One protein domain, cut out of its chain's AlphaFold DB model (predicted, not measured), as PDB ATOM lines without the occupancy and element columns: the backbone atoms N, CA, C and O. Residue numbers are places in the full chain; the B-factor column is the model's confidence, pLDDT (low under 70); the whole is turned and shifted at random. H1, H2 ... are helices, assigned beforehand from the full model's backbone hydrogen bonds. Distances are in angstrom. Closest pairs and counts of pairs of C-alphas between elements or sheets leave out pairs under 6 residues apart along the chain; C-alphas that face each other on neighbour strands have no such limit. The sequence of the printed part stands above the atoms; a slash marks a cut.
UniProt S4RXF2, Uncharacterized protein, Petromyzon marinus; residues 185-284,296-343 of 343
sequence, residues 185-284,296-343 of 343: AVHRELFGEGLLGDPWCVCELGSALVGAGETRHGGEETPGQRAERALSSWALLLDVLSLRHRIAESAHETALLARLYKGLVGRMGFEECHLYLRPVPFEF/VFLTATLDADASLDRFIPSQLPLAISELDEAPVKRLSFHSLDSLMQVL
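This is residues 185 to 284 and 296 to 343 of the 343 residues of an uncharacterized protein of Petromyzon marinus (UniProt S4RXF2). One very long helix, H3, makes the length of a rod; H2 folds back beside its first part as a helical hairpin, and the short H1 and H4 pack farther along it. The stretch from H5 to H7 runs back along H3 toward H2, and residues 215 to 225 and 296 to 301 stick out. The printed part has 148 residues with seven named helices, H1 to H7, and no named strand: all helix. It is only just extended, close to loose, with a radius of gyration of the C-alphas of 22.4 A and spans of 76 by 36 by 23 A.

Find C-alpha 185 at (149.025, 176.294, 93.538), where H1 runs to 191. Next come H2, residues 199 to 216, 26.1 A, and H3, residues 223 to 268, 67.2 A from C-alpha 223 at (173.279, 211.660, 96.940). H4 is residues 272 to 276, H5 300 to 307, H6 319 to 322, and H7 336 to 342, ending at C-alpha 342 (155.421, 191.595, 100.855).

Look first at H3, the hub. Its residues 244 to 248 alone touch H1, closest at the C-alphas of Leu 190 and Ala 248, 6.3 A. Residues 226 to 237 alone touch H2, closest at the C-alphas of Val 210 and Ala 230, 5.4 A, opposite ways at a steep tilt of 45 degrees. Residues 258 to 266 alone touch H4, closest at the C-alphas of Lys 262 and Glu 272, 6.0 A. H6 is close to H3 but not clearly touching, the C-alphas of Ala 251 and Ala 319 being 7.7 A apart; H7 stands likewise to H2, with those of Leu 205 and Leu 336 at 7.8 A. H5 touches no helix. Every O i to N i+4 pair is within hydrogen-bond range in H1, H2 and H7, against 41 of 42 in H3, 0 of 1 in H4 and 1 of 4 in H5; O i to N i+3 gives 2 of 2 in H4 and 3 of 5 in H5, and H6 is too short for an i+4 pair.

The farthest C-alphas, of Glu 220 and Phe 297, are 77.0 A apart. Residues 285 to 295 are not printed, and C-alphas 284 and 296 are 25.9 A apart across the cut. The links H5 to H6 and H6 to H7 are long. The mean pLDDT of the printed part is 76.3; 49 residues are under 70, among them 296 to 308 and 334 to 343.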
ATOM      1  N   ALA A 185     148.925 174.926  93.035       82.31
ATOM      2  CA  ALA A 185     149.025 176.294  93.538       82.31
ATOM      3  C   ALA A 185     150.376 176.547  94.226       82.31
ATOM      4  O   ALA A 185     151.078 177.482  93.856       82.31
ATOM      5  N   VAL A 186     150.776 175.679  95.161       82.38
ATOM      6  CA  VAL A 186     152.082 175.757  95.837       82.38
ATOM      7  C   VAL A 186     153.213 175.622  94.828       82.38
ATOM      8  O   VAL A 186     154.167 176.393  94.872       82.38
ATOM      9  N   HIS A 187     153.085 174.692  93.881       83.88
ATOM     10  CA  HIS A 187     154.107 174.492  92.866       83.88
ATOM     11  C   HIS A 187     154.324 175.734  92.010       83.88
ATOM     12  O   HIS A 187     155.463 176.114  91.752       83.88
ATOM     13  N   ARG A 188     153.241 176.387  91.585       82.50
ATOM     14  CA  ARG A 188     153.341 177.646  90.857       82.50
ATOM     15  C   ARG A 188     154.023 178.704  91.723       82.50
ATOM     16  O   ARG A 188     155.050 179.222  91.315       82.50
ATOM     17  N   GLU A 189     153.498 178.989  92.912       79.00
ATOM     18  CA  GLU A 189     153.968 180.114  93.733       79.00
ATOM     19  C   GLU A 189     155.396 179.944  94.274       79.00
ATOM     20  O   GLU A 189     156.158 180.908  94.296       79.00
ATOM     21  N   LEU A 190     155.774 178.741  94.715       82.19
ATOM     22  CA  LEU A 190     157.057 178.495  95.378       82.19
ATOM     23  C   LEU A 190     158.128 177.994  94.408       82.19
ATOM     24  O   LEU A 190     159.223 178.554  94.389       82.19
ATOM     25  N   PHE A 191     157.816 176.991  93.585       83.62
ATOM     26  CA  PHE A 191     158.790 176.297  92.727       83.62
ATOM     27  C   PHE A 191     158.818 176.807  91.279       83.62
ATOM     28  O   PHE A 191     159.740 176.488  90.536       83.62
ATOM     29  N   GLY A 192     157.844 177.618  90.860       79.88
ATOM     30  CA  GLY A 192     157.775 178.129  89.493       79.88
ATOM     31  C   GLY A 192     158.964 179.018  89.106       79.88
ATOM     32  O   GLY A 192     159.456 179.818  89.904       79.88
ATOM     33  N   GLU A 193     159.378 178.939  87.842       73.81
ATOM     34  CA  GLU A 193     160.406 179.799  87.231       73.81
ATOM     35  C   GLU A 193     159.881 181.207  86.873       73.81
ATOM     36  O   GLU A 193     160.347 181.814  85.919       73.81
ATOM     37  N   GLY A 194     158.869 181.716  87.588       74.12
ATOM     38  CA  GLY A 194     158.224 183.004  87.303       74.12
ATOM     39  C   GLY A 194     159.149 184.218  87.492       74.12
ATOM     40  O   GLY A 194     160.349 184.169  87.250       74.12
ATOM     41  N   LEU A 195     158.610 185.339  87.977       74.06
ATOM     42  CA  LEU A 195     159.365 186.598  88.088       74.06
ATOM     43  C   LEU A 195     160.696 186.462  88.859       74.06
ATOM     44  O   LEU A 195     161.695 187.049  88.467       74.06
ATOM     45  N   LEU A 196     160.718 185.672  89.938       79.44
ATOM     46  CA  LEU A 196     161.923 185.449  90.749       79.44
ATOM     47  C   LEU A 196     162.820 184.305  90.247       79.44
ATOM     48  O   LEU A 196     163.843 184.023  90.868       79.44
ATOM     49  N   GLY A 197     162.421 183.601  89.186       77.62
ATOM     50  CA  GLY A 197     163.223 182.555  88.548       77.62
ATOM     51  C   GLY A 197     164.190 183.097  87.494       77.62
ATOM     52  O   GLY A 197     165.254 182.516  87.297       77.62
ATOM     53  N   ASP A 198     163.850 184.220  86.850       81.56
ATOM     54  CA  ASP A 198     164.698 184.884  85.853       81.56
ATOM     55  C   ASP A 198     165.535 186.009  86.500       81.56
ATOM     56  O   ASP A 198     164.964 187.003  86.962       81.56
ATOM     57  N   PRO A 199     166.883 185.916  86.494       81.00
ATOM     58  CA  PRO A 199     167.764 186.957  87.027       81.00
ATOM     59  C   PRO A 199     167.486 188.353  86.457       81.00
ATOM     60  O   PRO A 199     167.586 189.345  87.175       81.00
ATOM     61  N   TRP A 200     167.098 188.448  85.182       79.69
ATOM     62  CA  TRP A 200     166.793 189.732  84.553       79.69
ATOM     63  C   TRP A 200     165.500 190.345  85.082       79.69
ATOM     64  O   TRP A 200     165.479 191.531  85.406       79.69
ATOM     65  N   CYS A 201     164.452 189.537  85.231       82.31
ATOM     66  CA  CYS A 201     163.198 189.976  85.840       82.31
ATOM     67  C   CYS A 201     163.420 190.495  87.270       82.31
ATOM     68  O   CYS A 201     162.832 191.501  87.670       82.31
ATOM     69  N   VAL A 202     164.310 189.848  88.027       84.88
ATOM     70  CA  VAL A 202     164.714 190.287  89.371       84.88
ATOM     71  C   VAL A 202     165.449 191.632  89.326       84.88
ATOM     72  O   VAL A 202     165.167 192.512  90.140       84.88
ATOM     73  N   CYS A 203     166.358 191.832  88.369       83.50
ATOM     74  CA  CYS A 203     167.060 193.107  88.195       83.50
ATOM     75  C   CYS A 203     166.118 194.255  87.797       83.50
ATOM     76  O   CYS A 203     166.244 195.373  88.310       83.50
ATOM     77  N   GLU A 204     165.159 193.992  86.906       83.62
ATOM     78  CA  GLU A 204     164.125 194.957  86.520       83.62
ATOM     79  C   GLU A 204     163.228 195.313  87.709       83.62
ATOM     80  O   GLU A 204     162.974 196.493  87.956       83.62
ATOM     81  N   LEU A 205     162.819 194.312  88.495       84.00
ATOM     82  CA  LEU A 205     162.066 194.504  89.733       84.00
ATOM     83  C   LEU A 205     162.834 195.385  90.725       84.00
ATOM     84  O   LEU A 205     162.282 196.359  91.232       84.00
ATOM     85  N   GLY A 206     164.109 195.081  90.976       85.19
ATOM     86  CA  GLY A 206     164.961 195.881  91.857       85.19
ATOM     87  C   GLY A 206     165.079 197.330  91.386       85.19
ATOM     88  O   GLY A 206     164.900 198.256  92.173       85.19
ATOM     89  N   SER A 207     165.269 197.540  90.084       85.25
ATOM     90  CA  SER A 207     165.327 198.882  89.491       85.25
ATOM     91  C   SER A 207     163.999 199.638  89.638       85.25
ATOM     92  O   SER A 207     163.991 200.824  89.975       85.25
ATOM     93  N   ALA A 208     162.869 198.950  89.446       84.25
ATOM     94  CA  ALA A 208     161.537 199.520  89.628       84.25
ATOM     95  C   ALA A 208     161.252 199.891  91.094       84.25
ATOM     96  O   ALA A 208     160.669 200.945  91.348       84.25
ATOM     97  N   LEU A 209     161.694 199.076  92.059       83.00
ATOM     98  CA  LEU A 209     161.571 199.359  93.494       83.00
ATOM     99  C   LEU A 209     162.342 200.620  93.892       83.00
ATOM    100  O   LEU A 209     161.799 201.486  94.582       83.00
ATOM    101  N   VAL A 210     163.577 200.754  93.400       85.19
ATOM    102  CA  VAL A 210     164.395 201.952  93.628       85.19
ATOM    103  C   VAL A 210     163.707 203.189  93.043       85.19
ATOM    104  O   VAL A 210     163.520 204.175  93.758       85.19
ATOM    105  N   GLY A 211     163.238 203.120  91.790       82.38
ATOM    106  CA  GLY A 211     162.534 204.230  91.135       82.38
ATOM    107  C   GLY A 211     161.199 204.600  91.801       82.38
ATOM    108  O   GLY A 211     160.866 205.779  91.943       82.38
ATOM    109  N   ALA A 212     160.436 203.619  92.289       78.31
ATOM    110  CA  ALA A 212     159.208 203.868  93.044       78.31
ATOM    111  C   ALA A 212     159.490 204.619  94.359       78.31
ATOM    112  O   ALA A 212     158.728 205.511  94.737       78.31
ATOM    113  N   GLY A 213     160.605 204.310  95.027       70.56
ATOM    114  CA  GLY A 213     161.071 205.036  96.209       70.56
ATOM    115  C   GLY A 213     161.380 206.511  95.934       70.56
ATOM    116  O   GLY A 213     161.025 207.365  96.744       70.56
ATOM    117  N   GLU A 214     161.970 206.824  94.777       69.88
ATOM    118  CA  GLU A 214     162.274 208.202  94.354       69.88
ATOM    119  C   GLU A 214     161.003 209.031  94.114       69.88
ATOM    120  O   GLU A 214     160.910 210.177  94.547       69.88
ATOM    121  N   THR A 215     159.971 208.448  93.495       64.44
ATOM    122  CA  THR A 215     158.699 209.163  93.248       64.44
ATOM    123  C   THR A 215     157.886 209.438  94.518       64.44
ATOM    124  O   THR A 215     157.144 210.419  94.577       64.44
ATOM    125  N   ARG A 216     158.019 208.593  95.552       63.22
ATOM    126  CA  ARG A 216     157.316 208.746  96.838       63.22
ATOM    127  C   ARG A 216     157.953 209.800  97.743       63.22
ATOM    128  O   ARG A 216     157.277 210.305  98.636       63.22
ATOM    129  N   HIS A 217     159.231 210.113  97.554       58.88
ATOM    130  CA  HIS A 217     159.948 211.143  98.303       58.88
ATOM    131  C   HIS A 217     160.303 212.305  97.365       58.88
ATOM    132  O   HIS A 217     161.434 212.463  96.928       58.88
ATOM    133  N   GLY A 218     159.310 213.140  97.045       54.69
ATOM    134  CA  GLY A 218     159.455 214.305  96.157       54.69
ATOM    135  C   GLY A 218     160.235 215.494  96.747       54.69
ATOM    136  O   GLY A 218     159.846 216.636  96.510       54.69
ATOM    137  N   GLY A 219     161.273 215.249  97.553       62.81
ATOM    138  CA  GLY A 219     162.154 216.272  98.134       62.81
ATOM    139  C   GLY A 219     163.549 216.286  97.497       62.81
ATOM    140  O   GLY A 219     163.949 215.321  96.853       62.81
ATOM    141  N   GLU A 220     164.315 217.371  97.675       62.09
ATOM    142  CA  GLU A 220     165.733 217.415  97.279       62.09
ATOM    143  C   GLU A 220     166.556 216.474  98.167       62.09
ATOM    144  O   GLU A 220     166.970 216.820  99.273       62.09
ATOM    145  N   GLU A 221     166.778 215.257  97.689       70.50
ATOM    146  CA  GLU A 221     167.538 214.258  98.427       70.50
ATOM    147  C   GLU A 221     169.025 214.330  98.130       70.50
ATOM    148  O   GLU A 221     169.477 214.384  96.979       70.50
ATOM    149  N   THR A 222     169.815 214.256  99.196       81.81
ATOM    150  CA  THR A 222     171.268 214.180  99.062       81.81
ATOM    151  C   THR A 222     171.672 212.884  98.346       81.81
ATOM    152  O   THR A 222     170.990 211.860  98.456       81.81
ATOM    153  N   PRO A 223     172.801 212.870  97.613       82.00
ATOM    154  CA  PRO A 223     173.279 211.660  96.940       82.00
ATOM    155  C   PRO A 223     173.495 210.480  97.903       82.00
ATOM    156  O   PRO A 223     173.297 209.336  97.504       82.00
ATOM    157  N   GLY A 224     173.840 210.747  99.171       84.94
ATOM    158  CA  GLY A 224     173.973 209.716 100.204       84.94
ATOM    159  C   GLY A 224     172.642 209.052 100.570       84.94
ATOM    160  O   GLY A 224     172.566 207.829 100.590       84.94
ATOM    161  N   GLN A 225     171.580 209.838 100.770       83.50
ATOM    162  CA  GLN A 225     170.241 209.316 101.087       83.50
ATOM    163  C   GLN A 225     169.650 208.491  99.937       83.50
ATOM    164  O   GLN A 225     169.016 207.463 100.171       83.50
ATOM    165  N   ARG A 226     169.907 208.898  98.685       82.94
ATOM    166  CA  ARG A 226     169.515 208.115  97.504       82.94
ATOM    167  C   ARG A 226     170.233 206.768  97.446       82.94
ATOM    168  O   ARG A 226     169.593 205.749  97.202       82.94
ATOM    169  N   ALA A 227     171.542 206.751  97.708       85.25
ATOM    170  CA  ALA A 227     172.322 205.515  97.746       85.25
ATOM    171  C   ALA A 227     171.861 204.578  98.875       85.25
ATOM    172  O   ALA A 227     171.708 203.381  98.645       85.25
ATOM    173  N   GLU A 228     171.587 205.115 100.065       87.69
ATOM    174  CA  GLU A 228     171.080 204.346 101.205       87.69
ATOM    175  C   GLU A 228     169.726 203.698 100.893       87.69
ATOM    176  O   GLU A 228     169.577 202.491 101.068       87.69
ATOM    177  N   ARG A 229     168.769 204.445 100.326       84.69
ATOM    178  CA  ARG A 229     167.473 203.870  99.932       84.69
ATOM    179  C   ARG A 229     167.614 202.801  98.856       84.69
ATOM    180  O   ARG A 229     166.934 201.773  98.924       84.69
ATOM    181  N   ALA A 230     168.462 203.044  97.859       86.69
ATOM    182  CA  ALA A 230     168.709 202.063  96.814       86.69
ATOM    183  C   ALA A 230     169.248 200.763  97.425       86.69
ATOM    184  O   ALA A 230     168.711 199.691  97.155       86.69
ATOM    185  N   LEU A 231     170.234 200.864  98.322       89.75
ATOM    186  CA  LEU A 231     170.775 199.726  99.062       89.75
ATOM    187  C   LEU A 231     169.710 199.021  99.905       89.75
ATOM    188  O   LEU A 231     169.639 197.799  99.855       89.75
ATOM    189  N   SER A 232     168.856 199.751 100.627       88.81
ATOM    190  CA  SER A 232     167.759 199.149 101.399       88.81
ATOM    191  C   SER A 232     166.775 198.385 100.510       88.81
ATOM    192  O   SER A 232     166.328 197.306 100.886       88.81
ATOM    193  N   SER A 233     166.471 198.909  99.319       85.94
ATOM    194  CA  SER A 233     165.565 198.255  98.363       85.94
ATOM    195  C   SER A 233     166.172 196.958  97.815       85.94
ATOM    196  O   SER A 233     165.496 195.933  97.757       85.94
ATOM    197  N   TRP A 234     167.464 196.978  97.468       88.38
ATOM    198  CA  TRP A 234     168.192 195.781  97.038       88.38
ATOM    199  C   TRP A 234     168.372 194.760  98.165       88.38
ATOM    200  O   TRP A 234     168.228 193.566  97.921       88.38
ATOM    201  N   ALA A 235     168.642 195.208  99.394       90.00
ATOM    202  CA  ALA A 235     168.747 194.339 100.564       90.00
ATOM    203  C   ALA A 235     167.422 193.614 100.832       90.00
ATOM    204  O   ALA A 235     167.408 192.395 100.968       90.00
ATOM    205  N   LEU A 236     166.304 194.342 100.798       86.62
ATOM    206  CA  LEU A 236     164.977 193.761 100.966       86.62
ATOM    207  C   LEU A 236     164.656 192.737  99.863       86.62
ATOM    208  O   LEU A 236     164.136 191.659 100.148       86.62
ATOM    209  N   LEU A 237     165.010 193.028  98.607       86.88
ATOM    210  CA  LEU A 237     164.844 192.076  97.506       86.88
ATOM    211  C   LEU A 237     165.682 190.802  97.715       86.88
ATOM    212  O   LEU A 237     165.179 189.696  97.508       86.88
ATOM    213  N   LEU A 238     166.935 190.939  98.159       88.56
ATOM    214  CA  LEU A 238     167.799 189.802  98.494       88.56
ATOM    215  C   LEU A 238     167.243 188.975  99.657       88.56
ATOM    216  O   LEU A 238     167.310 187.744  99.603       88.56
ATOM    217  N   ASP A 239     166.659 189.616 100.668       88.81
ATOM    218  CA  ASP A 239     166.005 188.928 101.781       88.81
ATOM    219  C   ASP A 239     164.808 188.108 101.289       88.81
ATOM    220  O   ASP A 239     164.689 186.932 101.632       88.81
ATOM    221  N   VAL A 240     163.962 188.671 100.418       85.88
ATOM    222  CA  VAL A 240     162.817 187.950  99.837       85.88
ATOM    223  C   VAL A 240     163.268 186.753  98.997       85.88
ATOM    224  O   VAL A 240     162.703 185.664  99.129       85.88
ATOM    225  N   LEU A 241     164.304 186.913  98.168       87.50
ATOM    226  CA  LEU A 241     164.877 185.815  97.379       87.50
ATOM    227  C   LEU A 241     165.444 184.709  98.274       87.50
ATOM    228  O   LEU A 241     165.175 183.526  98.054       87.50
ATOM    229  N   SER A 242     166.186 185.101  99.308       89.31
ATOM    230  CA  SER A 242     166.786 184.178 100.271       89.31
ATOM    231  C   SER A 242     165.711 183.427 101.056       89.31
ATOM    232  O   SER A 242     165.808 182.215 101.235       89.31
ATOM    233  N   LEU A 243     164.652 184.115 101.484       86.81
ATOM    234  CA  LEU A 243     163.511 183.503 102.163       86.81
ATOM    235  C   LEU A 243     162.781 182.517 101.255       86.81
ATOM    236  O   LEU A 243     162.540 181.388 101.677       86.81
ATOM    237  N   ARG A 244     162.481 182.891 100.003       86.31
ATOM    238  CA  ARG A 244     161.863 181.973  99.036       86.31
ATOM    239  C   ARG A 244     162.705 180.713  98.862       86.31
ATOM    240  O   ARG A 244     162.159 179.614  98.920       86.31
ATOM    241  N   HIS A 245     164.014 180.868  98.673       88.44
ATOM    242  CA  HIS A 245     164.925 179.741  98.512       88.44
ATOM    243  C   HIS A 245     164.903 178.816  99.736       88.44
ATOM    244  O   HIS A 245     164.684 177.619  99.582       88.44
ATOM    245  N   ARG A 246     164.998 179.368 100.951       89.38
ATOM    246  CA  ARG A 246     164.941 178.582 102.196       89.38
ATOM    247  C   ARG A 246     163.610 177.854 102.382       89.38
ATOM    248  O   ARG A 246     163.594 176.725 102.866       89.38
ATOM    249  N   ILE A 247     162.494 178.480 102.006       87.62
ATOM    250  CA  ILE A 247     161.173 177.837 102.051       87.62
ATOM    251  C   ILE A 247     161.109 176.690 101.035       87.62
ATOM    252  O   ILE A 247     160.599 175.622 101.365       87.62
ATOM    253  N   ALA A 248     161.643 176.886  99.827       88.38
ATOM    254  CA  ALA A 248     161.697 175.850  98.801       88.38
ATOM    255  C   ALA A 248     162.562 174.657  99.239       88.38
ATOM    256  O   ALA A 248     162.118 173.519  99.111       88.38
ATOM    257  N   GLU A 249     163.740 174.901  99.822       89.81
ATOM    258  CA  GLU A 249     164.601 173.849 100.382       89.81
ATOM    259  C   GLU A 249     163.900 173.088 101.512       89.81
ATOM    260  O   GLU A 249     163.814 171.862 101.478       89.81
ATOM    261  N   SER A 250     163.313 173.805 102.474       90.06
ATOM    262  CA  SER A 250     162.587 173.184 103.587       90.06
ATOM    263  C   SER A 250     161.387 172.358 103.109       90.06
ATOM    264  O   SER A 250     161.134 171.269 103.629       90.06
ATOM    265  N   ALA A 251     160.660 172.831 102.094       89.94
ATOM    266  CA  ALA A 251     159.573 172.081 101.475       89.94
ATOM    267  C   ALA A 251     160.095 170.827 100.750       89.94
ATOM    268  O   ALA A 251     159.555 169.737 100.924       89.94
ATOM    269  N   HIS A 252     161.195 170.937 100.005       89.38
ATOM    270  CA  HIS A 252     161.828 169.789  99.358       89.38
ATOM    271  C   HIS A 252     162.224 168.706 100.381       89.38
ATOM    272  O   HIS A 252     161.880 167.534 100.212       89.38
ATOM    273  N   GLU A 253     162.878 169.090 101.480       89.62
ATOM    274  CA  GLU A 253     163.260 168.182 102.570       89.62
ATOM    275  C   GLU A 253     162.045 167.552 103.264       89.62
ATOM    276  O   GLU A 253     162.026 166.346 103.525       89.62
ATOM    277  N   THR A 254     161.002 168.347 103.520       90.12
ATOM    278  CA  THR A 254     159.755 167.874 104.139       90.12
ATOM    279  C   THR A 254     159.068 166.830 103.265       90.12
ATOM    280  O   THR A 254     158.618 165.802 103.770       90.12
ATOM    281  N   ALA A 255     159.018 167.048 101.950       91.12
ATOM    282  CA  ALA A 255     158.446 166.092 101.011       91.12
ATOM    283  C   ALA A 255     159.256 164.787 100.943       91.12
ATOM    284  O   ALA A 255     158.674 163.700 100.982       91.12
ATOM    285  N   LEU A 256     160.592 164.861 100.950       89.94
ATOM    286  CA  LEU A 256     161.441 163.668 101.056       89.94
ATOM    287  C   LEU A 256     161.170 162.888 102.349       89.94
ATOM    288  O   LEU A 256     160.992 161.667 102.311       89.94
ATOM    289  N   LEU A 257     161.098 163.580 103.488       90.75
ATOM    290  CA  LEU A 257     160.822 162.953 104.779       90.75
ATOM    291  C   LEU A 257     159.427 162.314 104.811       90.75
ATOM    292  O   LEU A 257     159.283 161.181 105.269       90.75
ATOM    293  N   ALA A 258     158.418 162.998 104.267       90.81
ATOM    294  CA  ALA A 258     157.060 162.483 104.143       90.81
ATOM    295  C   ALA A 258     157.020 161.197 103.304       90.81
ATOM    296  O   ALA A 258     156.423 160.208 103.732       90.81
ATOM    297  N   ARG A 259     157.701 161.154 102.151       90.81
ATOM    298  CA  ARG A 259     157.804 159.937 101.323       90.81
ATOM    299  C   ARG A 259     158.455 158.780 102.074       90.81
ATOM    300  O   ARG A 259     157.942 157.659 102.038       90.81
ATOM    301  N   LEU A 260     159.560 159.043 102.774       89.44
ATOM    302  CA  LEU A 260     160.249 158.035 103.584       89.44
ATOM    303  C   LEU A 260     159.345 157.495 104.694       89.44
ATOM    304  O   LEU A 260     159.266 156.279 104.883       89.44
ATOM    305  N   TYR A 261     158.636 158.389 105.385       91.38
ATOM    306  CA  TYR A 261     157.684 158.039 106.430       91.38
ATOM    307  C   TYR A 261     156.558 157.154 105.886       91.38
ATOM    308  O   TYR A 261     156.380 156.034 106.367       91.38
ATOM    309  N   LYS A 262     155.873 157.587 104.820       91.06
ATOM    310  CA  LYS A 262     154.800 156.819 104.160       91.06
ATOM    311  C   LYS A 262     155.279 155.438 103.714       91.06
ATOM    312  O   LYS A 262     154.617 154.432 103.965       91.06
ATOM    313  N   GLY A 263     156.473 155.364 103.124       90.75
ATOM    314  CA  GLY A 263     157.082 154.098 102.716       90.75
ATOM    315  C   GLY A 263     157.456 153.179 103.886       90.75
ATOM    316  O   GLY A 263     157.458 151.955 103.736       90.75
ATOM    317  N   LEU A 264     157.799 153.722 105.056       90.31
ATOM    318  CA  LEU A 264     158.076 152.935 106.261       90.31
ATOM    319  C   LEU A 264     156.780 152.422 106.895       90.31
ATOM    320  O   LEU A 264     156.637 151.221 107.107       90.31
ATOM    321  N   VAL A 265     155.835 153.321 107.148       89.81
ATOM    322  CA  VAL A 265     154.531 153.036 107.758       89.81
ATOM    323  C   VAL A 265     153.748 152.027 106.921       89.81
ATOM    324  O   VAL A 265     153.285 151.024 107.463       89.81
ATOM    325  N   GLY A 266     153.724 152.193 105.594       89.44
ATOM    326  CA  GLY A 266     153.088 151.238 104.684       89.44
ATOM    327  C   GLY A 266     153.714 149.837 104.726       89.44
ATOM    328  O   GLY A 266     153.000 148.843 104.630       89.44
ATOM    329  N   ARG A 267     155.034 149.721 104.939       91.62
ATOM    330  CA  ARG A 267     155.706 148.417 105.131       91.62
ATOM    331  C   ARG A 267     155.413 147.786 106.490       91.62
ATOM    332  O   ARG A 267     155.483 146.566 106.611       91.62
ATOM    333  N   MET A 268     155.126 148.604 107.497       88.12
ATOM    334  CA  MET A 268     154.781 148.158 108.846       88.12
ATOM    335  C   MET A 268     153.278 147.878 109.016       88.12
ATOM    336  O   MET A 268     152.894 147.279 110.014       88.12
ATOM    337  N   GLY A 269     152.445 148.262 108.043       86.38
ATOM    338  CA  GLY A 269     150.994 148.059 108.073       86.38
ATOM    339  C   GLY A 269     150.221 149.105 108.884       86.38
ATOM    340  O   GLY A 269     149.079 148.845 109.250       86.38
ATOM    341  N   PHE A 270     150.830 150.259 109.170       84.19
ATOM    342  CA  PHE A 270     150.178 151.381 109.854       84.19
ATOM    343  C   PHE A 270     149.519 152.350 108.851       84.19
ATOM    344  O   PHE A 270     149.784 152.289 107.647       84.19
ATOM    345  N   GLU A 271     148.658 153.247 109.339       83.25
ATOM    346  CA  GLU A 271     148.051 154.323 108.540       83.25
ATOM    347  C   GLU A 271     148.957 155.572 108.513       83.25
ATOM    348  O   GLU A 271     149.716 155.833 109.444       83.25
ATOM    349  N   GLU A 272     148.895 156.374 107.444       87.19
ATOM    350  CA  GLU A 272     149.741 157.575 107.292       87.19
ATOM    351  C   GLU A 272     149.170 158.842 107.954       87.19
ATOM    352  O   GLU A 272     149.787 159.904 107.883       87.19
ATOM    353  N   CYS A 273     148.016 158.745 108.620       81.62
ATOM    354  CA  CYS A 273     147.335 159.878 109.254       81.62
ATOM    355  C   CYS A 273     148.171 160.568 110.343       81.62
ATOM    356  O   CYS A 273     148.020 161.767 110.558       81.62
ATOM    357  N   HIS A 274     149.111 159.860 110.979       82.69
ATOM    358  CA  HIS A 274     149.995 160.447 111.992       82.69
ATOM    359  C   HIS A 274     150.920 161.547 111.441       82.69
ATOM    360  O   HIS A 274     151.427 162.366 112.203       82.69
ATOM    361  N   LEU A 275     151.146 161.575 110.123       83.56
ATOM    362  CA  LEU A 275     151.900 162.644 109.468       83.56
ATOM    363  C   LEU A 275     151.135 163.979 109.477       83.56
ATOM    364  O   LEU A 275     151.744 165.030 109.317       83.56
ATOM    365  N   TYR A 276     149.813 163.934 109.652       81.88
ATOM    366  CA  TYR A 276     148.899 165.065 109.486       81.88
ATOM    367  C   TYR A 276     148.145 165.406 110.776       81.88
ATOM    368  O   TYR A 276     147.040 165.955 110.735       81.88
ATOM    369  N   LEU A 277     148.725 165.055 111.928       76.44
ATOM    370  CA  LEU A 277     148.131 165.351 113.227       76.44
ATOM    371  C   LEU A 277     148.053 166.858 113.436       76.44
ATOM    372  O   LEU A 277     149.059 167.562 113.385       76.44
ATOM    373  N   ARG A 278     146.845 167.350 113.712       70.00
ATOM    374  CA  ARG A 278     146.636 168.763 114.017       70.00
ATOM    375  C   ARG A 278     147.003 169.035 115.473       70.00
ATOM    376  O   ARG A 278     146.590 168.267 116.348       70.00
ATOM    377  N   PRO A 279     147.723 170.129 115.765       66.06
ATOM    378  CA  PRO A 279     147.933 170.541 117.140       66.06
ATOM    379  C   PRO A 279     146.579 170.866 117.781       66.06
ATOM    380  O   PRO A 279     145.791 171.647 117.248       66.06
ATOM    381  N   VAL A 280     146.307 170.264 118.937       63.91
ATOM    382  CA  VAL A 280     145.140 170.602 119.756       63.91
ATOM    383  C   VAL A 280     145.562 171.718 120.713       63.91
ATOM    384  O   VAL A 280     146.513 171.517 121.474       63.91
ATOM    385  N   PRO A 281     144.905 172.895 120.701       65.94
ATOM    386  CA  PRO A 281     145.217 173.947 121.658       65.94
ATOM    387  C   PRO A 281     145.053 173.423 123.083       65.94
ATOM    388  O   PRO A 281     144.099 172.704 123.381       65.94
ATOM    389  N   PHE A 282     145.972 173.804 123.970       62.06
ATOM    390  CA  PHE A 282     146.019 173.303 125.348       62.06
ATOM    391  C   PHE A 282     144.692 173.497 126.104       62.06
ATOM    392  O   PHE A 282     144.326 172.687 126.946       62.06
ATOM    393  N   GLU A 283     143.934 174.532 125.749       69.94
ATOM    394  CA  GLU A 283     142.612 174.853 126.302       69.94
ATOM    395  C   GLU A 283     141.551 173.768 126.037       69.94
ATOM    396  O   GLU A 283     140.607 173.632 126.812       69.94
ATOM    397  N   PHE A 284     141.719 172.971 124.975       63.06
ATOM    398  CA  PHE A 284     140.850 171.842 124.626       63.06
ATOM    399  C   PHE A 284     141.408 170.489 125.091       63.06
ATOM    400  O   PHE A 284     140.737 169.466 124.947       63.06
ATOM    401  N   VAL A 296     152.207 150.565 128.716       58.66
ATOM    402  CA  VAL A 296     153.002 149.451 129.270       58.66
ATOM    403  C   VAL A 296     153.248 148.356 128.218       58.66
ATOM    404  O   VAL A 296     154.223 147.610 128.308       58.66
ATOM    405  N   PHE A 297     152.398 148.274 127.189       57.50
ATOM    406  CA  PHE A 297     152.488 147.288 126.110       57.50
ATOM    407  C   PHE A 297     152.212 147.913 124.738       57.50
ATOM    408  O   PHE A 297     151.402 148.825 124.609       57.50
ATOM    409  N   LEU A 298     152.821 147.342 123.695       54.19
ATOM    410  CA  LEU A 298     152.681 147.760 122.289       54.19
ATOM    411  C   LEU A 298     151.247 147.599 121.740       54.19
ATOM    412  O   LEU A 298     150.908 148.145 120.702       54.19
ATOM    413  N   THR A 299     150.390 146.846 122.430       54.19
ATOM    414  CA  THR A 299     148.959 146.738 122.114       54.19
ATOM    415  C   THR A 299     148.143 147.901 122.675       54.19
ATOM    416  O   THR A 299     147.090 148.201 122.132       54.19
ATOM    417  N   ALA A 300     148.627 148.589 123.716       55.25
ATOM    418  CA  ALA A 300     147.943 149.743 124.302       55.25
ATOM    419  C   ALA A 300     148.044 150.999 123.415       55.25
ATOM    420  O   ALA A 300     147.190 151.876 123.490       55.25
ATOM    421  N   THR A 301     149.051 151.077 122.537       55.38
ATOM    422  CA  THR A 301     149.142 152.141 121.522       55.38
ATOM    423  C   THR A 301     148.081 151.991 120.429       55.38
ATOM    424  O   THR A 301     147.612 152.997 119.914       55.38
ATOM    425  N   LEU A 302     147.638 150.763 120.125       56.53
ATOM    426  CA  LEU A 302     146.604 150.512 119.108       56.53
ATOM    427  C   LEU A 302     145.222 151.038 119.532       56.53
ATOM    428  O   LEU A 302     144.461 151.505 118.689       56.53
ATOM    429  N   ASP A 303     144.906 150.996 120.832       54.03
ATOM    430  CA  ASP A 303     143.657 151.559 121.365       54.03
ATOM    431  C   ASP A 303     143.680 153.100 121.374       54.03
ATOM    432  O   ASP A 303     142.643 153.736 121.180       54.03
ATOM    433  N   ALA A 304     144.858 153.719 121.531       56.00
ATOM    434  CA  ALA A 304     145.021 155.172 121.445       56.00
ATOM    435  C   ALA A 304     144.832 155.699 120.007       56.00
ATOM    436  O   ALA A 304     144.262 156.776 119.821       56.00
ATOM    437  N   ASP A 305     145.209 154.916 118.990       56.00
ATOM    438  CA  ASP A 305     145.029 155.267 117.572       56.00
ATOM    439  C   ASP A 305     143.552 155.399 117.158       56.00
ATOM    440  O   ASP A 305     143.232 156.095 116.194       56.00
ATOM    441  N   ALA A 306     142.614 154.797 117.903       60.81
ATOM    442  CA  ALA A 306     141.179 154.969 117.661       60.81
ATOM    443  C   ALA A 306     140.684 156.405 117.939       60.81
ATOM    444  O   ALA A 306     139.640 156.798 117.419       60.81
ATOM    445  N   SER A 307     141.428 157.178 118.740       62.22
ATOM    446  CA  SER A 307     141.108 158.567 119.104       62.22
ATOM    447  C   SER A 307     141.696 159.615 118.152       62.22
ATOM    448  O   SER A 307     141.355 160.793 118.253       62.22
ATOM    449  N   LEU A 308     142.571 159.199 117.232       65.38
ATOM    450  CA  LEU A 308     143.250 160.099 116.306       65.38
ATOM    451  C   LEU A 308     142.342 160.480 115.131       65.38
ATOM    452  O   LEU A 308     141.643 159.641 114.558       65.38
ATOM    453  N   ASP A 309     142.394 161.755 114.741       70.75
ATOM    454  CA  ASP A 309     141.795 162.225 113.493       70.75
ATOM    455  C   ASP A 309     142.505 161.549 112.308       70.75
ATOM    456  O   ASP A 309     143.703 161.736 112.092       70.75
ATOM    457  N   ARG A 310     141.767 160.746 111.534       77.88
ATOM    458  CA  ARG A 310     142.288 159.992 110.378       77.88
ATOM    459  C   ARG A 310     142.316 160.822 109.098       77.88
ATOM    460  O   ARG A 310     142.149 160.303 107.993       77.88
ATOM    461  N   PHE A 311     142.481 162.129 109.239       81.81
ATOM    462  CA  PHE A 311     142.565 163.032 108.111       81.81
ATOM    463  C   PHE A 311     143.832 162.753 107.294       81.81
ATOM    464  O   PHE A 311     144.950 162.793 107.804       81.81
ATOM    465  N   ILE A 312     143.649 162.498 105.999       82.94
ATOM    466  CA  ILE A 312     144.734 162.356 105.031       82.94
ATOM    467  C   ILE A 312     144.440 163.334 103.889       82.94
ATOM    468  O   ILE A 312     143.448 163.156 103.173       82.94
ATOM    469  N   PRO A 313     145.246 164.395 103.713       83.06
ATOM    470  CA  PRO A 313     145.063 165.321 102.612       83.06
ATOM    471  C   PRO A 313     145.444 164.659 101.283       83.06
ATOM    472  O   PRO A 313     146.333 163.812 101.211       83.06
ATOM    473  N   SER A 314     144.801 165.088 100.196       84.50
ATOM    474  CA  SER A 314     145.101 164.591  98.846       84.50
ATOM    475  C   SER A 314     146.463 165.049  98.311       84.50
ATOM    476  O   SER A 314     146.954 164.491  97.335       84.50
ATOM    477  N   GLN A 315     147.034 166.101  98.900       85.19
ATOM    478  CA  GLN A 315     148.314 166.715  98.536       85.19
ATOM    479  C   GLN A 315     149.071 167.069  99.814       85.19
ATOM    480  O   GLN A 315     148.451 167.317 100.850       85.19
ATOM    481  N   LEU A 316     150.399 167.113  99.744       86.38
ATOM    482  CA  LEU A 316     151.219 167.482 100.892       86.38
ATOM    483  C   LEU A 316     151.000 168.972 101.230       86.38
ATOM    484  O   LEU A 316     151.153 169.819 100.344       86.38
ATOM    485  N   PRO A 317     150.618 169.324 102.471       82.75
ATOM    486  CA  PRO A 317     150.534 170.717 102.888       82.75
ATOM    487  C   PRO A 317     151.935 171.297 103.120       82.75
ATOM    488  O   PRO A 317     152.882 170.584 103.453       82.75
ATOM    489  N   LEU A 318     152.078 172.614 102.963       78.12
ATOM    490  CA  LEU A 318     153.283 173.312 103.410       78.12
ATOM    491  C   LEU A 318     153.260 173.418 104.935       78.12
ATOM    492  O   LEU A 318     152.265 173.883 105.485       78.12
ATOM    493  N   ALA A 319     154.370 173.115 105.607       70.50
ATOM    494  CA  ALA A 319     154.475 173.258 107.064       70.50
ATOM    495  C   ALA A 319     154.129 174.683 107.551       70.50
ATOM    496  O   ALA A 319     153.546 174.875 108.610       70.50
ATOM    497  N   ILE A 320     154.409 175.703 106.731       66.00
ATOM    498  CA  ILE A 320     154.109 177.110 107.047       66.00
ATOM    499  C   ILE A 320     152.594 177.385 107.055       66.00
ATOM    500  O   ILE A 320     152.141 178.305 107.728       66.00
ATOM    501  N   SER A 321     151.789 176.583 106.348       62.31
ATOM    502  CA  SER A 321     150.328 176.751 106.315       62.31
ATOM    503  C   SER A 321     149.632 176.385 107.630       62.31
ATOM    504  O   SER A 321     148.483 176.772 107.823       62.31
ATOM    505  N   GLU A 322     150.329 175.708 108.546       57.94
ATOM    506  CA  GLU A 322     149.820 175.353 109.877       57.94
ATOM    507  C   GLU A 322     149.947 176.494 110.897       57.94
ATOM    508  O   GLU A 322     149.275 176.472 111.924       57.94
ATOM    509  N   LEU A 323     150.790 177.500 110.626       56.09
ATOM    510  CA  LEU A 323     151.091 178.557 111.595       56.09
ATOM    511  C   LEU A 323     149.981 179.609 111.723       56.09
ATOM    512  O   LEU A 323     149.926 180.264 112.761       56.09
ATOM    513  N   ASP A 324     149.111 179.782 110.717       49.31
ATOM    514  CA  ASP A 324     148.006 180.747 110.789       49.31
ATOM    515  C   ASP A 324     146.984 180.564 109.633       49.31
ATOM    516  O   ASP A 324     147.340 180.652 108.452       49.31
ATOM    517  N   GLU A 325     145.695 180.335 109.928       49.28
ATOM    518  CA  GLU A 325     144.667 180.062 108.899       49.28
ATOM    519  C   GLU A 325     144.336 181.278 107.995       49.28
ATOM    520  O   GLU A 325     143.690 181.119 106.941       49.28
ATOM    521  N   ALA A 326     144.772 182.489 108.373       52.91
ATOM    522  CA  ALA A 326     144.348 183.753 107.761       52.91
ATOM    523  C   ALA A 326     145.414 184.535 106.937       52.91
ATOM    524  O   ALA A 326     145.035 185.040 105.876       52.91
ATOM    525  N   PRO A 327     146.711 184.649 107.309       47.72
ATOM    526  CA  PRO A 327     147.688 185.452 106.554       47.72
ATOM    527  C   PRO A 327     148.603 184.686 105.572       47.72
ATOM    528  O   PRO A 327     149.008 185.274 104.569       47.72
ATOM    529  N   VAL A 328     148.901 183.391 105.764       48.16
ATOM    530  CA  VAL A 328     149.839 182.646 104.878       48.16
ATOM    531  C   VAL A 328     149.269 182.428 103.465       48.16
ATOM    532  O   VAL A 328     150.011 182.251 102.501       48.16
ATOM    533  N   LYS A 329     147.946 182.565 103.295       50.06
ATOM    534  CA  LYS A 329     147.243 182.499 101.997       50.06
ATOM    535  C   LYS A 329     147.622 183.613 101.001       50.06
ATOM    536  O   LYS A 329     147.080 183.622  99.899       50.06
ATOM    537  N   ARG A 330     148.508 184.554 101.359       55.25
ATOM    538  CA  ARG A 330     148.917 185.689 100.504       55.25
ATOM    539  C   ARG A 330     150.384 185.700 100.073       55.25
ATOM    540  O   ARG A 330     150.758 186.589  99.315       55.25
ATOM    541  N   LEU A 331     151.210 184.747 100.508       59.66
ATOM    542  CA  LEU A 331     152.599 184.667 100.044       59.66
ATOM    543  C   LEU A 331     152.623 184.151  98.600       59.66
ATOM    544  O   LEU A 331     152.568 182.950  98.350       59.66
ATOM    545  N   SER A 332     152.658 185.086  97.653       67.69
ATOM    546  CA  SER A 332     152.774 184.831  96.220       67.69
ATOM    547  C   SER A 332     154.046 185.499  95.718       67.69
ATOM    548  O   SER A 332     154.214 186.716  95.816       67.69
ATOM    549  N   PHE A 333     154.957 184.682  95.199       72.19
ATOM    550  CA  PHE A 333     156.212 185.135  94.598       72.19
ATOM    551  C   PHE A 333     156.095 185.281  93.076       72.19
ATOM    552  O   PHE A 333     157.066 185.613  92.396       72.19
ATOM    553  N   HIS A 334     154.913 184.999  92.522       68.62
ATOM    554  CA  HIS A 334     154.733 184.838  91.085       68.62
ATOM    555  C   HIS A 334     154.294 186.119  90.365       68.62
ATOM    556  O   HIS A 334     154.371 186.187  89.137       68.62
ATOM    557  N   SER A 335     153.825 187.133  91.096       68.06
ATOM    558  CA  SER A 335     153.398 188.407  90.509       68.06
ATOM    559  C   SER A 335     154.035 189.601  91.207       68.06
ATOM    560  O   SER A 335     154.241 189.590  92.422       68.06
ATOM    561  N   LEU A 336     154.295 190.646  90.418       65.81
ATOM    562  CA  LEU A 336     154.794 191.934  90.894       65.81
ATOM    563  C   LEU A 336     153.900 192.492  92.009       65.81
ATOM    564  O   LEU A 336     154.401 192.876  93.057       65.81
ATOM    565  N   ASP A 337     152.581 192.464  91.817       66.56
ATOM    566  CA  ASP A 337     151.618 193.017  92.774       66.56
ATOM    567  C   ASP A 337     151.625 192.280  94.118       66.56
ATOM    568  O   ASP A 337     151.453 192.901  95.164       66.56
ATOM    569  N   SER A 338     151.836 190.960  94.112       67.69
ATOM    570  CA  SER A 338     151.959 190.178  95.350       67.69
ATOM    571  C   SER A 338     153.286 190.435  96.055       67.69
ATOM    572  O   SER A 338     153.313 190.575  97.273       67.69
ATOM    573  N   LEU A 339     154.375 190.566  95.298       69.69
ATOM    574  CA  LEU A 339     155.681 190.911  95.858       69.69
ATOM    575  C   LEU A 339     155.676 192.313  96.459       69.69
ATOM    576  O   LEU A 339     156.160 192.487  97.565       69.69
ATOM    577  N   MET A 340     155.033 193.276  95.806       65.75
ATOM    578  CA  MET A 340     154.825 194.626  96.338       65.75
ATOM    579  C   MET A 340     153.943 194.675  97.598       65.75
ATOM    580  O   MET A 340     153.888 195.714  98.244       65.75
ATOM    581  N   GLN A 341     153.203 193.609  97.929       65.50
ATOM    582  CA  GLN A 341     152.495 193.499  99.213       65.50
ATOM    583  C   GLN A 341     153.378 192.916 100.322       65.50
ATOM    584  O   GLN A 341     153.068 193.096 101.498       65.50
ATOM    585  N   VAL A 342     154.428 192.182  99.945       63.72
ATOM    586  CA  VAL A 342     155.421 191.595 100.855       63.72
ATOM    587  C   VAL A 342     156.578 192.573 101.118       63.72
ATOM    588  O   VAL A 342     157.145 192.542 102.208       63.72
ATOM    589  N   LEU A 343     156.902 193.424 100.135       62.00
ATOM    590  CA  LEU A 343     157.926 194.479 100.156       62.00
ATOM    591  C   LEU A 343     157.380 195.812 100.692       62.00
ATOM    592  O   LEU A 343     158.081 196.449 101.507       62.00
TER     593      LEU A 343